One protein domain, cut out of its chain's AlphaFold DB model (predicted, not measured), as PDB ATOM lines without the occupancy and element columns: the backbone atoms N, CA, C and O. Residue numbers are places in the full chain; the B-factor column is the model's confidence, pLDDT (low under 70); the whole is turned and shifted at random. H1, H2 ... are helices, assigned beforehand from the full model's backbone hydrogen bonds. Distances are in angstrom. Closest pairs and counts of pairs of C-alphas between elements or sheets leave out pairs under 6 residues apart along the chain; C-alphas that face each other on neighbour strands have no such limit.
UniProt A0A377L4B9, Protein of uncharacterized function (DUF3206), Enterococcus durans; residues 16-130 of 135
ATOM      1  N   THR A  16      52.374  28.482  30.265       96.12
ATOM      2  CA  THR A  16      53.079  29.732  30.589       96.12
ATOM      3  C   THR A  16      53.510  30.491  29.339       96.12
ATOM      4  O   THR A  16      53.266  31.691  29.273       96.12
ATOM      5  N   ASP A  17      54.077  29.814  28.342       96.56
ATOM      6  CA  ASP A  17      54.559  30.466  27.119       96.56
ATOM      7  C   ASP A  17      53.405  31.050  26.288       96.56
ATOM      8  O   ASP A  17      53.535  32.122  25.697       96.56
ATOM      9  N   GLU A  18      52.273  30.355  26.214       96.56
ATOM     10  CA  GLU A  18      51.100  30.782  25.458       96.56
ATOM     11  C   GLU A  18      50.409  31.985  26.109       96.56
ATOM     12  O   GLU A  18      50.083  32.954  25.419       96.56
ATOM     13  N   ILE A  19      50.222  31.951  27.432       97.69
ATOM     14  CA  ILE A  19      49.599  33.053  28.175       97.69
ATOM     15  C   ILE A  19      50.526  34.274  28.234       97.69
ATOM     16  O   ILE A  19      50.048  35.401  28.103       97.69
ATOM     17  N   ASP A  20      51.842  34.072  28.347       97.81
ATOM     18  CA  ASP A  20      52.842  35.142  28.246       97.81
ATOM     19  C   ASP A  20      52.775  35.838  26.882       97.81
ATOM     20  O   ASP A  20      52.601  37.055  26.800       97.81
ATOM     21  N   ARG A  21      52.791  35.066  25.787       96.50
ATOM     22  CA  ARG A  21      52.644  35.622  24.432       96.50
ATOM     23  C   ARG A  21      51.321  36.353  24.255       96.50
ATOM     24  O   ARG A  21      51.304  37.408  23.630       96.50
ATOM     25  N   PHE A  22      50.224  35.824  24.793       97.62
ATOM     26  CA  PHE A  22      48.929  36.500  24.756       97.62
ATOM     27  C   PHE A  22      48.973  37.854  25.484       97.62
ATOM     28  O   PHE A  22      48.552  38.870  24.922       97.62
ATOM     29  N   LEU A  23      49.545  37.900  26.692       98.06
ATOM     30  CA  LEU A  23      49.720  39.136  27.454       98.06
ATOM     31  C   LEU A  23      50.596  40.138  26.688       98.06
ATOM     32  O   LEU A  23      50.187  41.282  26.482       98.06
ATOM     33  N   MET A  24      51.753  39.706  26.189       97.75
ATOM     34  CA  MET A  24      52.690  40.563  25.457       97.75
ATOM     35  C   MET A  24      52.123  41.066  24.124       97.75
ATOM     36  O   MET A  24      52.279  42.247  23.804       97.75
ATOM     37  N   ASN A  25      51.392  40.228  23.380       97.25
ATOM     38  CA  ASN A  25      50.670  40.650  22.178       97.25
ATOM     39  C   ASN A  25      49.600  41.689  22.518       97.25
ATOM     40  O   ASN A  25      49.477  42.693  21.821       97.25
ATOM     41  N   THR A  26      48.880  41.507  23.628       98.00
ATOM     42  CA  THR A  26      47.885  42.485  24.078       98.00
ATOM     43  C   THR A  26      48.529  43.839  24.371       98.00
ATOM     44  O   THR A  26      47.991  44.868  23.956       98.00
ATOM     45  N   LEU A  27      49.694  43.866  25.031       98.19
ATOM     46  CA  LEU A  27      50.446  45.105  25.269       98.19
ATOM     47  C   LEU A  27      50.914  45.742  23.955       98.19
ATOM     48  O   LEU A  27      50.714  46.942  23.749       98.19
ATOM     49  N   ALA A  28      51.486  44.944  23.049       97.81
ATOM     50  CA  ALA A  28      51.945  45.400  21.743       97.81
ATOM     51  C   ALA A  28      50.812  46.032  20.933       97.81
ATOM     52  O   ALA A  28      50.943  47.176  20.494       97.81
ATOM     53  N   PHE A  29      49.687  45.331  20.796       98.31
ATOM     54  CA  PHE A  29      48.525  45.797  20.047       98.31
ATOM     55  C   PHE A  29      47.912  47.047  20.672       98.31
ATOM     56  O   PHE A  29      47.641  48.013  19.964       98.31
ATOM     57  N   SER A  30      47.770  47.071  21.999       98.19
ATOM     58  CA  SER A  30      47.188  48.210  22.716       98.19
ATOM     59  C   SER A  30      48.023  49.477  22.552       98.19
ATOM     60  O   SER A  30      47.482  50.542  22.258       98.19
ATOM     61  N   VAL A  31      49.349  49.378  22.705       98.00
ATOM     62  CA  VAL A  31      50.237  50.531  22.512       98.00
ATOM     63  C   VAL A  31      50.315  50.912  21.036       98.00
ATOM     64  O   VAL A  31      50.255  52.098  20.718       98.00
ATOM     65  N   GLY A  32      50.403  49.940  20.124       97.31
ATOM     66  CA  GLY A  32      50.408  50.192  18.681       97.31
ATOM     67  C   GLY A  32      49.156  50.934  18.210       97.31
ATOM     68  O   GLY A  32      49.277  51.903  17.473       97.31
ATOM     69  N   LEU A  33      47.972  50.562  18.705       97.38
ATOM     70  CA  LEU A  33      46.707  51.224  18.364       97.38
ATOM     71  C   LEU A  33      46.690  52.711  18.754       97.38
ATOM     72  O   LEU A  33      46.121  53.526  18.037       97.38
ATOM     73  N   VAL A  34      47.297  53.071  19.889       96.56
ATOM     74  CA  VAL A  34      47.303  54.457  20.392       96.56
ATOM     75  C   VAL A  34      48.426  55.290  19.774       96.56
ATOM     76  O   VAL A  34      48.258  56.486  19.543       96.56
ATOM     77  N   THR A  35      49.588  54.678  19.557       96.38
ATOM     78  CA  THR A  35      50.799  55.374  19.093       96.38
ATOM     79  C   THR A  35      50.943  55.391  17.575       96.38
ATOM     80  O   THR A  35      51.756  56.157  17.065       96.38
ATOM     81  N   GLU A  36      50.192  54.540  16.870       95.31
ATOM     82  CA  GLU A  36      50.361  54.227  15.444       95.31
ATOM     83  C   GLU A  36      51.775  53.717  15.095       95.31
ATOM     84  O   GLU A  36      52.179  53.694  13.930       95.31
ATOM     85  N   ASP A  37      52.547  53.285  16.098       94.81
ATOM     86  CA  ASP A  37      53.850  52.661  15.912       94.81
ATOM     87  C   ASP A  37      53.702  51.134  15.943       94.81
ATOM     88  O   ASP A  37      53.504  50.523  16.999       94.81
ATOM     89  N   TYR A  38      53.841  50.519  14.769       94.81
ATOM     90  CA  TYR A  38      53.759  49.070  14.560       94.81
ATOM     91  C   TYR A  38      55.137  48.414  14.390       94.81
ATOM     92  O   TYR A  38      55.235  47.285  13.920       94.81
ATOM     93  N   SER A  39      56.224  49.104  14.756       91.31
ATOM     94  CA  SER A  39      57.603  48.620  14.566       91.31
ATOM     95  C   SER A  39      57.915  47.286  15.253       91.31
ATOM     96  O   SER A  39      58.853  46.601  14.851       91.31
ATOM     97  N   THR A  40      57.137  46.910  16.269       89.00
ATOM     98  CA  THR A  40      57.278  45.642  16.997       89.00
ATOM     99  C   THR A  40      56.334  44.545  16.501       89.00
ATOM    100  O   THR A  40      56.306  43.476  17.104       89.00
ATOM    101  N   PHE A  41      55.508  44.802  15.481       95.44
ATOM    102  CA  PHE A  41      54.517  43.835  15.007       95.44
ATOM    103  C   PHE A  41      55.164  42.838  14.051       95.44
ATOM    104  O   PHE A  41      56.032  43.189  13.248       95.44
ATOM    105  N   ASP A  42      54.716  41.588  14.129       95.00
ATOM    106  CA  ASP A  42      55.134  40.561  13.183       95.00
ATOM    107  C   ASP A  42      54.631  40.902  11.761       95.00
ATOM    108  O   ASP A  42      53.514  41.412  11.616       95.00
ATOM    109  N   PRO A  43      55.409  40.626  10.695       96.00
ATOM    110  CA  PRO A  43      54.970  40.850   9.319       96.00
ATOM    111  C   PRO A  43      53.622  40.211   8.961       96.00
ATOM    112  O   PRO A  43      52.897  40.758   8.131       96.00
ATOM    113  N   GLU A  44      53.271  39.072   9.561       95.56
ATOM    114  CA  GLU A  44      51.969  38.437   9.356       95.56
ATOM    115  C   GLU A  44      50.829  39.293   9.921       95.56
ATOM    116  O   GLU A  44      49.825  39.500   9.242       95.56
ATOM    117  N   VAL A  45      51.021  39.877  11.107       95.69
ATOM    118  CA  VAL A  45      50.055  40.802  11.720       95.69
ATOM    119  C   VAL A  45      49.883  42.053  10.862       95.69
ATOM    120  O   VAL A  45      48.757  42.479  10.615       95.69
ATOM    121  N   LEU A  46      50.984  42.620  10.355       96.50
ATOM    122  CA  LEU A  46      50.930  43.791   9.472       96.50
ATOM    123  C   LEU A  46      50.117  43.506   8.205       96.50
ATOM    124  O   LEU A  46      49.314  44.337   7.793       96.50
ATOM    125  N   LYS A  47      50.277  42.313   7.623       96.75
ATOM    126  CA  LYS A  47      49.499  41.897   6.455       96.75
ATOM    127  C   LYS A  47      48.003  41.785   6.767       96.75
ATOM    128  O   LYS A  47      47.190  42.238   5.972       96.75
ATOM    129  N   ILE A  48      47.639  41.218   7.919       96.56
ATOM    130  CA  ILE A  48      46.232  41.137   8.339       96.56
ATOM    131  C   ILE A  48      45.638  42.541   8.485       96.56
ATOM    132  O   ILE A  48      44.551  42.793   7.986       96.56
ATOM    133  N   MET A  49      46.368  43.481   9.092       96.38
ATOM    134  CA  MET A  49      45.916  44.871   9.230       96.38
ATOM    135  C   MET A  49      45.765  45.606   7.888       96.38
ATOM    136  O   MET A  49      44.930  46.501   7.773       96.38
ATOM    137  N   GLU A  50      46.572  45.262   6.879       95.31
ATOM    138  CA  GLU A  50      46.410  45.785   5.514       95.31
ATOM    139  C   GLU A  50      45.130  45.253   4.848       95.31
ATOM    140  O   GLU A  50      44.459  45.999   4.129       95.31
ATOM    141  N   ASP A  51      44.792  43.985   5.095       96.56
ATOM    142  CA  ASP A  51      43.615  43.314   4.536       96.56
ATOM    143  C   ASP A  51      42.314  43.673   5.298       96.56
ATOM    144  O   ASP A  51      41.240  43.758   4.694       96.56
ATOM    145  N   GLU A  52      42.401  43.934   6.607       96.88
ATOM    146  CA  GLU A  52      41.279  44.151   7.528       96.88
ATOM    147  C   GLU A  52      41.499  45.412   8.390       96.88
ATOM    148  O   GLU A  52      42.144  45.379   9.439       96.88
ATOM    149  N   SER A  53      40.917  46.545   7.973       90.88
ATOM    150  CA  SER A  53      41.182  47.863   8.584       90.88
ATOM    151  C   SER A  53      40.830  47.971  10.068       90.88
ATOM    152  O   SER A  53      41.451  48.751  10.788       90.88
ATOM    153  N   ASP A  54      39.839  47.204  10.522       96.25
ATOM    154  CA  ASP A  54      39.314  47.281  11.887       96.25
ATOM    155  C   ASP A  54      39.955  46.226  12.808       96.25
ATOM    156  O   ASP A  54      39.771  46.264  14.028       96.25
ATOM    157  N   TRP A  55      40.777  45.329  12.246       97.69
ATOM    158  CA  TRP A  55      41.316  44.158  12.936       97.69
ATOM    159  C   TRP A  55      42.084  44.513  14.206       97.69
ATOM    160  O   TRP A  55      41.900  43.869  15.240       97.69
ATOM    161  N   LEU A  56      42.922  45.557  14.172       97.81
ATOM    162  CA  LEU A  56      43.705  45.955  15.345       97.81
ATOM    163  C   LEU A  56      42.801  46.471  16.471       97.81
ATOM    164  O   LEU A  56      42.998  46.113  17.630       97.81
ATOM    165  N   GLN A  57      41.804  47.295  16.140       97.62
ATOM    166  CA  GLN A  57      40.877  47.832  17.133       97.62
ATOM    167  C   GLN A  57      40.049  46.709  17.766       97.62
ATOM    168  O   GLN A  57      39.934  46.652  18.991       97.62
ATOM    169  N   GLU A  58      39.505  45.806  16.950       97.88
ATOM    170  CA  GLU A  58      38.731  44.659  17.427       97.88
ATOM    171  C   GLU A  58      39.586  43.714  18.279       97.88
ATOM    172  O   GLU A  58      39.166  43.320  19.370       97.88
ATOM    173  N   SER A  59      40.819  43.437  17.845       97.00
ATOM    174  CA  SER A  59      41.770  42.597  18.579       97.00
ATOM    175  C   SER A  59      42.127  43.193  19.935       97.00
ATOM    176  O   SER A  59      42.124  42.473  20.931       97.00
ATOM    177  N   VAL A  60      42.390  44.503  20.014       97.94
ATOM    178  CA  VAL A  60      42.679  45.176  21.291       97.94
ATOM    179  C   VAL A  60      41.485  45.093  22.234       97.94
ATOM    180  O   VAL A  60      41.659  44.715  23.391       97.94
ATOM    181  N   VAL A  61      40.278  45.406  21.752       97.69
ATOM    182  CA  VAL A  61      39.058  45.348  22.574       97.69
ATOM    183  C   VAL A  61      38.843  43.937  23.115       97.69
ATOM    184  O   VAL A  61      38.628  43.766  24.317       97.69
ATOM    185  N   TRP A  62      38.947  42.926  22.252       96.94
ATOM    186  CA  TRP A  62      38.783  41.531  22.643       96.94
ATOM    187  C   TRP A  62      39.855  41.088  23.649       96.94
ATOM    188  O   TRP A  62      39.509  40.656  24.751       96.94
ATOM    189  N   CYS A  63      41.142  41.281  23.342       97.19
ATOM    190  CA  CYS A  63      42.245  40.880  24.219       97.19
ATOM    191  C   CYS A  63      42.160  41.543  25.603       97.19
ATOM    192  O   CYS A  63      42.259  40.866  26.627       97.19
ATOM    193  N   GLN A  64      41.936  42.862  25.653       97.19
ATOM    194  CA  GLN A  64      41.820  43.579  26.923       97.19
ATOM    195  C   GLN A  64      40.613  43.102  27.732       97.19
ATOM    196  O   GLN A  64      40.722  42.972  28.948       97.19
ATOM    197  N   SER A  65      39.481  42.803  27.083       95.94
ATOM    198  CA  SER A  65      38.298  42.291  27.784       95.94
ATOM    199  C   SER A  65      38.540  40.933  28.445       95.94
ATOM    200  O   SER A  65      38.090  40.730  29.571       95.94
ATOM    201  N   LEU A  66      39.302  40.044  27.800       96.06
ATOM    202  CA  LEU A  66      39.683  38.754  28.374       96.06
ATOM    203  C   LEU A  66      40.618  38.921  29.574       96.06
ATOM    204  O   LEU A  66      40.365  38.337  30.625       96.06
ATOM    205  N   ILE A  67      41.659  39.754  29.449       96.19
ATOM    206  CA  ILE A  67      42.586  40.023  30.561       96.19
ATOM    207  C   ILE A  67      41.840  40.651  31.738       96.19
ATOM    208  O   ILE A  67      41.955  40.181  32.867       96.19
ATOM    209  N   VAL A  68      41.066  41.709  31.488       95.62
ATOM    210  CA  VAL A  68      40.359  42.434  32.548       95.62
ATOM    211  C   VAL A  68      39.298  41.553  33.201       95.62
ATOM    212  O   VAL A  68      39.201  41.559  34.424       95.62
ATOM    213  N   GLY A  69      38.541  40.776  32.420       94.69
ATOM    214  CA  GLY A  69      37.555  39.831  32.950       94.69
ATOM    215  C   GLY A  69      38.200  38.791  33.864       94.69
ATOM    216  O   GLY A  69      37.831  38.686  35.031       94.69
ATOM    217  N   SER A  70      39.240  38.117  33.368       94.81
ATOM    218  CA  SER A  70      39.983  37.103  34.123       94.81
ATOM    219  C   SER A  70      40.554  37.649  35.438       94.81
ATOM    220  O   SER A  70      40.389  37.069  36.515       94.81
ATOM    221  N   LEU A  71      41.194  38.820  35.382       95.12
ATOM    222  CA  LEU A  71      41.823  39.425  36.552       95.12
ATOM    223  C   LEU A  71      40.804  39.986  37.548       95.12
ATOM    224  O   LEU A  71      41.034  39.868  38.754       95.12
ATOM    225  N   ALA A  72      39.682  40.545  37.089       93.50
ATOM    226  CA  ALA A  72      38.612  41.012  37.970       93.50
ATOM    227  C   ALA A  72      37.987  39.851  38.764       93.50
ATOM    228  O   ALA A  72      37.752  39.984  39.967       93.50
ATOM    229  N   ASP A  73      37.812  38.692  38.128       89.88
ATOM    230  CA  ASP A  73      37.241  37.497  38.760       89.88
ATOM    231  C   ASP A  73      38.253  36.711  39.614       89.88
ATOM    232  O   ASP A  73      37.880  35.819  40.383       89.88
ATOM    233  N   SER A  74      39.542  37.070  39.557       89.12
ATOM    234  CA  SER A  74      40.604  36.414  40.334       89.12
ATOM    235  C   SER A  74      40.511  36.644  41.849       89.12
ATOM    236  O   SER A  74      41.167  35.938  42.619       89.12
ATOM    237  N   GLY A  75      39.755  37.655  42.295       88.62
ATOM    238  CA  GLY A  75      39.657  38.050  43.705       88.62
ATOM    239  C   GLY A  75      40.929  38.687  44.285       88.62
ATOM    240  O   GLY A  75      41.070  38.744  45.505       88.62
ATOM    241  N   ASN A  76      41.860  39.134  43.431       91.19
ATOM    242  CA  ASN A  76      43.130  39.764  43.825       91.19
ATOM    243  C   ASN A  76      43.149  41.297  43.665       91.19
ATOM    244  O   ASN A  76      44.203  41.911  43.833       91.19
ATOM    245  N   TYR A  77      42.000  41.892  43.344       91.25
ATOM    246  CA  TYR A  77      41.800  43.332  43.216       91.25
ATOM    247  C   TYR A  77      40.589  43.744  44.043       91.25
ATOM    248  O   TYR A  77      39.579  43.033  44.041       91.25
ATOM    249  N   ASP A  78      40.687  44.877  44.737       88.00
ATOM    250  CA  ASP A  78      39.574  45.399  45.538       88.00
ATOM    251  C   ASP A  78      38.440  45.910  44.633       88.00
ATOM    252  O   ASP A  78      37.255  45.736  44.937       88.00
ATOM    253  N   ASP A  79      38.802  46.516  43.498       90.25
ATOM    254  CA  ASP A  79      37.878  46.950  42.458       90.25
ATOM    255  C   ASP A  79      38.529  46.977  41.061       90.25
ATOM    256  O   ASP A  79      39.742  46.835  40.886       90.25
ATOM    257  N   THR A  80      37.701  47.159  40.028       90.50
ATOM    258  CA  THR A  80      38.166  47.257  38.636       90.50
ATOM    259  C   THR A  80      39.033  48.497  38.392       90.50
ATOM    260  O   THR A  80      39.834  48.496  37.466       90.50
ATOM    261  N   GLY A  81      38.899  49.558  39.191       93.62
ATOM    262  CA  GLY A  81      39.732  50.754  39.083       93.62
ATOM    263  C   GLY A  81      41.194  50.461  39.409       93.62
ATOM    264  O   GLY A  81      42.063  50.813  38.616       93.62
ATOM    265  N   GLU A  82      41.457  49.741  40.504       94.94
ATOM    266  CA  GLU A  82      42.806  49.286  40.875       94.94
ATOM    267  C   GLU A  82      43.438  48.436  39.762       94.94
ATOM    268  O   GLU A  82      44.575  48.680  39.352       94.94
ATOM    269  N   LEU A  83      42.679  47.474  39.226       96.00
ATOM    270  CA  LEU A  83      43.109  46.640  38.103       96.00
ATOM    271  C   LEU A  83      43.468  47.483  36.872       96.00
ATOM    272  O   LEU A  83      44.517  47.280  36.259       96.00
ATOM    273  N   MET A  84      42.611  48.437  36.506       96.81
ATOM    274  CA  MET A  84      42.845  49.291  35.344       96.81
ATOM    275  C   MET A  84      44.041  50.222  35.548       96.81
ATOM    276  O   MET A  84      44.793  50.443  34.601       96.81
ATOM    277  N   ASP A  85      44.261  50.746  36.753       97.12
ATOM    278  CA  ASP A  85      45.436  51.562  37.070       97.12
ATOM    279  C   ASP A  85      46.734  50.754  36.920       97.12
ATOM    280  O   ASP A  85      47.701  51.234  36.319       97.12
ATOM    281  N   GLU A  86      46.755  49.507  37.402       96.88
ATOM    282  CA  GLU A  86      47.915  48.621  37.277       96.88
ATOM    283  C   GLU A  86      48.141  48.172  35.823       96.88
ATOM    284  O   GLU A  86      49.272  48.213  35.330       96.88
ATOM    285  N   PHE A  87      47.074  47.851  35.084       97.88
ATOM    286  CA  PHE A  87      47.176  47.494  33.667       97.88
ATOM    287  C   PHE A  87      47.642  48.676  32.804       97.88
ATOM    288  O   PHE A  87      48.530  48.532  31.962       97.88
ATOM    289  N   ASN A  88      47.130  49.883  33.063       97.75
ATOM    290  CA  ASN A  88      47.611  51.105  32.419       97.75
ATOM    291  C   ASN A  88      49.072  51.401  32.781       97.75
ATOM    292  O   ASN A  88      49.828  51.909  31.950       97.75
ATOM    293  N   CYS A  89      49.501  51.094  34.009       98.19
ATOM    294  CA  CYS A  89      50.908  51.194  34.389       98.19
ATOM    295  C   CYS A  89      51.772  50.256  33.534       98.19
ATOM    296  O   CYS A  89      52.779  50.705  32.980       98.19
ATOM    297  N   LEU A  90      51.341  49.004  33.351       98.44
ATOM    298  CA  LEU A  90      52.026  48.026  32.505       98.44
ATOM    299  C   LEU A  90      52.126  48.494  31.045       98.44
ATOM    300  O   LEU A  90      53.217  48.471  30.477       98.44
ATOM    301  N   LEU A  91      51.035  49.007  30.465       98.19
ATOM    302  CA  LEU A  91      51.024  49.577  29.108       98.19
ATOM    303  C   LEU A  91      52.016  50.738  28.953       98.19
ATOM    304  O   LEU A  91      52.782  50.785  27.991       98.19
ATOM    305  N   ASN A  92      52.047  51.658  29.920       98.12
ATOM    306  CA  ASN A  92      52.968  52.797  29.903       98.12
ATOM    307  C   ASN A  92      54.437  52.372  30.039       98.12
ATOM    308  O   ASN A  92      55.321  52.988  29.442       98.12
ATOM    309  N   LEU A  93      54.722  51.352  30.851       98.50
ATOM    310  CA  LEU A  93      56.073  50.807  30.990       98.50
ATOM    311  C   LEU A  93      56.503  50.075  29.715       98.50
ATOM    312  O   LEU A  93      57.637  50.261  29.277       98.50
ATOM    313  N   TYR A  94      55.592  49.330  29.084       98.00
ATOM    314  CA  TYR A  94      55.834  48.680  27.797       98.00
ATOM    315  C   TYR A  94      56.149  49.699  26.690       98.00
ATOM    316  O   TYR A  94      57.150  49.554  25.989       98.00
ATOM    317  N   ASP A  95      55.362  50.775  26.568       97.50
ATOM    318  CA  ASP A  95      55.632  51.851  25.603       97.50
ATOM    319  C   ASP A  95      57.020  52.480  25.819       97.50
ATOM    320  O   ASP A  95      57.813  52.632  24.887       97.50
ATOM    321  N   ARG A  96      57.388  52.756  27.077       96.94
ATOM    322  CA  ARG A  96      58.729  53.266  27.401       96.94
ATOM    323  C   ARG A  96      59.834  52.292  27.019       96.94
ATOM    324  O   ARG A  96      60.848  52.748  26.494       96.94
ATOM    325  N   ALA A  97      59.645  50.996  27.269       95.94
ATOM    326  CA  ALA A  97      60.625  49.955  26.962       95.94
ATOM    327  C   ALA A  97      60.911  49.849  25.456       95.94
ATOM    328  O   ALA A  97      62.037  49.558  25.056       95.94
ATOM    329  N   ARG A  98      59.913  50.139  24.612       93.69
ATOM    330  CA  ARG A  98      60.080  50.201  23.151       93.69
ATOM    331  C   ARG A  98      60.920  51.392  22.697       93.69
ATOM    332  O   ARG A  98      61.636  51.304  21.706       93.69
ATOM    333  N   GLN A  99      60.817  52.511  23.408       93.00
ATOM    334  CA  GLN A  99      61.465  53.769  23.034       93.00
ATOM    335  C   GLN A  99      62.880  53.898  23.611       93.00
ATOM    336  O   GLN A  99      63.741  54.548  23.015       93.00
ATOM    337  N   ARG A 100      63.126  53.317  24.791       95.56
ATOM    338  CA  ARG A 100      64.419  53.343  25.481       95.56
ATOM    339  C   ARG A 100      64.556  52.194  26.475       95.56
ATOM    340  O   ARG A 100      63.577  51.629  26.942       95.56
ATOM    341  N   GLU A 101      65.788  51.952  26.905       96.88
ATOM    342  CA  GLU A 101      66.060  51.081  28.047       96.88
ATOM    343  C   GLU A 101      65.350  51.602  29.313       96.88
ATOM    344  O   GLU A 101      65.369  52.807  29.620       96.88
ATOM    345  N   LEU A 102      64.691  50.694  30.036       97.19
ATOM    346  CA  LEU A 102      64.054  50.996  31.313       97.19
ATOM    347  C   LEU A 102      65.114  51.221  32.394       97.19
ATOM    348  O   LEU A 102      66.162  50.582  32.425       97.19
ATOM    349  N   THR A 103      64.839  52.137  33.323       98.06
ATOM    350  CA  THR A 103      65.663  52.222  34.535       98.06
ATOM    351  C   THR A 103      65.453  50.967  35.389       98.06
ATOM    352  O   THR A 103      64.375  50.379  35.327       98.06
ATOM    353  N   PRO A 104      66.392  50.592  36.279       97.69
ATOM    354  CA  PRO A 104      66.220  49.406  37.124       97.69
ATOM    355  C   PRO A 104      64.918  49.398  37.939       97.69
ATOM    356  O   PRO A 104      64.355  48.344  38.200       97.69
ATOM    357  N   ASN A 105      64.413  50.564  38.348       97.19
ATOM    358  CA  ASN A 105      63.143  50.648  39.074       97.19
ATOM    359  C   ASN A 105      61.929  50.434  38.158       97.19
ATOM    360  O   ASN A 105      60.955  49.824  38.587       97.19
ATOM    361  N   GLU A 106      61.979  50.945  36.927       97.88
ATOM    362  CA  GLU A 106      60.925  50.731  35.931       97.88
ATOM    363  C   GLU A 106      60.891  49.277  35.469       97.88
ATOM    364  O   GLU A 106      59.812  48.712  35.374       97.88
ATOM    365  N   ASP A 107      62.057  48.672  35.250       97.81
ATOM    366  CA  ASP A 107      62.194  47.268  34.861       97.81
ATOM    367  C   ASP A 107      61.660  46.332  35.952       97.81
ATOM    368  O   ASP A 107      60.782  45.513  35.703       97.81
ATOM    369  N   ASN A 108      62.069  46.546  37.208       97.56
ATOM    370  CA  ASN A 108      61.512  45.798  38.335       97.56
ATOM    371  C   ASN A 108      59.993  45.983  38.459       97.56
ATOM    372  O   ASN A 108      59.290  45.044  38.823       97.56
ATOM    373  N   LEU A 109      59.464  47.184  38.209       97.56
ATOM    374  CA  LEU A 109      58.021  47.413  38.260       97.56
ATOM    375  C   LEU A 109      57.299  46.696  37.113       97.56
ATOM    376  O   LEU A 109      56.275  46.066  37.358       97.56
ATOM    377  N   PHE A 110      57.853  46.755  35.900       98.00
ATOM    378  CA  PHE A 110      57.333  46.057  34.729       98.00
ATOM    379  C   PHE A 110      57.255  44.553  34.996       98.00
ATOM    380  O   PHE A 110      56.169  43.990  34.912       98.00
ATOM    381  N   LEU A 111      58.368  43.939  35.411       96.88
ATOM    382  CA  LEU A 111      58.441  42.506  35.704       96.88
ATOM    383  C   LEU A 111      57.485  42.101  36.831       96.88
ATOM    384  O   LEU A 111      56.778  41.113  36.703       96.88
ATOM    385  N   ASN A 112      57.386  42.886  37.909       96.50
ATOM    386  CA  ASN A 112      56.474  42.560  39.009       96.50
ATOM    387  C   ASN A 112      54.998  42.581  38.584       96.50
ATOM    388  O   ASN A 112      54.243  41.697  38.985       96.50
ATOM    389  N   ILE A 113      54.576  43.586  37.809       97.44
ATOM    390  CA  ILE A 113      53.186  43.672  37.334       97.44
ATOM    391  C   ILE A 113      52.920  42.575  36.300       97.44
ATOM    392  O   ILE A 113      51.912  41.877  36.389       97.44
ATOM    393  N   HIS A 114      53.843  42.400  35.353       98.00
ATOM    394  CA  HIS A 114      53.778  41.367  34.330       98.00
ATOM    395  C   HIS A 114      53.632  39.971  34.945       98.00
ATOM    396  O   HIS A 114      52.663  39.271  34.662       98.00
ATOM    397  N   ASP A 115      54.535  39.596  35.851       96.12
ATOM    398  CA  ASP A 115      54.545  38.272  36.469       96.12
ATOM    399  C   ASP A 115      53.318  38.056  37.357       96.12
ATOM    400  O   ASP A 115      52.792  36.945  37.425       96.12
ATOM    401  N   LYS A 116      52.806  39.117  38.001       95.94
ATOM    402  CA  LYS A 116      51.529  39.066  38.724       95.94
ATOM    403  C   LYS A 116      50.376  38.753  37.774       95.94
ATOM    404  O   LYS A 116      49.578  37.867  38.074       95.94
ATOM    405  N   PHE A 117      50.280  39.465  36.653       97.31
ATOM    406  CA  PHE A 117      49.224  39.254  35.663       97.31
ATOM    407  C   PHE A 117      49.320  37.840  35.098       97.31
ATOM    408  O   PHE A 117      48.350  37.094  35.178       97.31
ATOM    409  N   LEU A 118      50.502  37.429  34.638       97.12
ATOM    410  CA  LEU A 118      50.758  36.088  34.123       97.12
ATOM    411  C   LEU A 118      50.376  35.001  35.138       97.12
ATOM    412  O   LEU A 118      49.646  34.072  34.800       97.12
ATOM    413  N   ALA A 119      50.800  35.131  36.397       94.94
ATOM    414  CA  ALA A 119      50.472  34.164  37.442       94.94
ATOM    415  C   ALA A 119      48.963  34.054  37.699       94.94
ATOM    416  O   ALA A 119      48.467  32.949  37.911       94.94
ATOM    417  N   LEU A 120      48.232  35.172  37.681       95.62
ATOM    418  CA  LEU A 120      46.782  35.182  37.873       95.62
ATOM    419  C   LEU A 120      46.041  34.604  36.663       95.62
ATOM    420  O   LEU A 120      45.181  33.743  36.846       95.62
ATOM    421  N   LEU A 121      46.420  34.995  35.443       96.38
ATOM    422  CA  LEU A 121      45.840  34.475  34.197       96.38
ATOM    423  C   LEU A 121      46.036  32.954  34.081       96.38
ATOM    424  O   LEU A 121      45.127  32.238  33.674       96.38
ATOM    425  N   LEU A 122      47.181  32.424  34.529       95.94
ATOM    426  CA  LEU A 122      47.445  30.978  34.557       95.94
ATOM    427  C   LEU A 122      46.541  30.196  35.523       95.94
ATOM    428  O   LEU A 122      46.514  28.965  35.469       95.94
ATOM    429  N   THR A 123      45.823  30.874  36.420       94.62
ATOM    430  CA  THR A 123      44.854  30.243  37.332       94.62
ATOM    431  C   THR A 123      43.418  30.288  36.815       94.62
ATOM    432  O   THR A 123      42.506  29.795  37.487       94.62
ATOM    433  N   ASP A 124      43.200  30.872  35.638       93.94
ATOM    434  CA  ASP A 124      41.893  30.966  35.010       93.94
ATOM    435  C   ASP A 124      41.705  29.873  33.950       93.94
ATOM    436  O   ASP A 124      42.113  29.999  32.795       93.94
ATOM    437  N   ASP A 125      41.058  28.784  34.365       91.38
ATOM    438  CA  ASP A 125      40.745  27.656  33.489       91.38
ATOM    439  C   ASP A 125      39.804  28.049  32.331       91.38
ATOM    440  O   ASP A 125      39.888  27.456  31.256       91.38
ATOM    441  N   GLU A 126      38.921  29.043  32.510       90.56
ATOM    442  CA  GLU A 126      37.998  29.492  31.457       90.56
ATOM    443  C   GLU A 126      38.751  30.263  30.372       90.56
ATOM    444  O   GLU A 126      38.581  29.979  29.185       90.56
ATOM    445  N   LEU A 127      39.646  31.171  30.771       93.19
ATOM    446  CA  LEU A 127      40.544  31.857  29.843       93.19
ATOM    447  C   LEU A 127      41.384  30.857  29.042       93.19
ATOM    448  O   LEU A 127      41.458  30.954  27.819       93.19
ATOM    449  N   ILE A 128      41.999  29.892  29.727       92.12
ATOM    450  CA  ILE A 128      42.843  28.870  29.096       92.12
ATOM    451  C   ILE A 128      42.036  28.038  28.103       92.12
ATOM    452  O   ILE A 128      42.468  27.864  26.965       92.12
ATOM    453  N   THR A 129      40.846  27.583  28.502       89.62
ATOM    454  CA  THR A 129      39.960  26.814  27.620       89.62
ATOM    455  C   THR A 129      39.610  27.629  26.374       89.62
ATOM    456  O   THR A 129      39.723  27.130  25.259       89.62
ATOM    457  N   ASN A 130      39.249  28.905  26.553       87.88
ATOM    458  CA  ASN A 130      38.861  29.807  25.468       87.88
ATOM    459  C   ASN A 130      40.007  30.147  24.506       87.88
ATOM    460  O   ASN A 130      39.757  30.370  23.323       87.88
TER     461      ASN A 130
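What this domain is: This is residues 16 to 130 of the 135 residues of the protein "Protein of uncharacterized function (DUF3206)" of Enterococcus durans (UniProt A0A377L4B9). Four long helices cross one another at steep angles: H1 runs through the middle, and H3, H4 and H5 pack round it, with H3 and H4 meeting as a V. The short helix H2 sits beyond the start of H3 at one end of the long axis, and the short H6 lies off to one side, near H3. The printed part has 115 residues with six named helices, H1 to H6 in chain order, and no named strand: all helix. It is compact, with a radius of gyration of the C-alphas of 14.3 A and spans of 40 by 36 by 26 A.

How they stand to each other: H1, residues 16 to 35, touches H3, residues 55 to 73, at a steep tilt of 54 degrees, opposite ways; their closest C-alphas, of Ser 30 and Val 60, are 5.6 A apart. With residues 27 to 31 alone H1 touches H4, residues 80 to 99, about perpendicular at 78 degrees, closest at the C-alphas of Leu 27 and Leu 91, 5.9 A. H4 touches H5, residues 104 to 121, at a steep tilt of 51 degrees, closest at the C-alphas of Leu 90 and Phe 110, 6.1 A. H3 touches H2, residues 43 to 51, only at the corner, and only just, with 3 pairs of C-alphas within 8 A. H6, residues 125 to 130, is close to H3 but not clearly touching, closest at the C-alphas of Ser 70 and Leu 127, 6.8 A. In the six helices every O i to N i+4 pair is within hydrogen-bond range.

Where its parts are: H1 begins at C-alpha 16 (53.079, 29.732, 30.589) and measures 28.2 A; H3 measures 27.0 A, H4 28.8 A and H5 25.4 A. H6 ends at C-alpha 130 (38.861, 29.807, 25.468).

The domain as a whole: The C-alphas farthest apart, of Asp 51 and Asp 78, are 41.3 A apart. The printed part has no cut and no long link, and no printed residue has a pLDDT under 70.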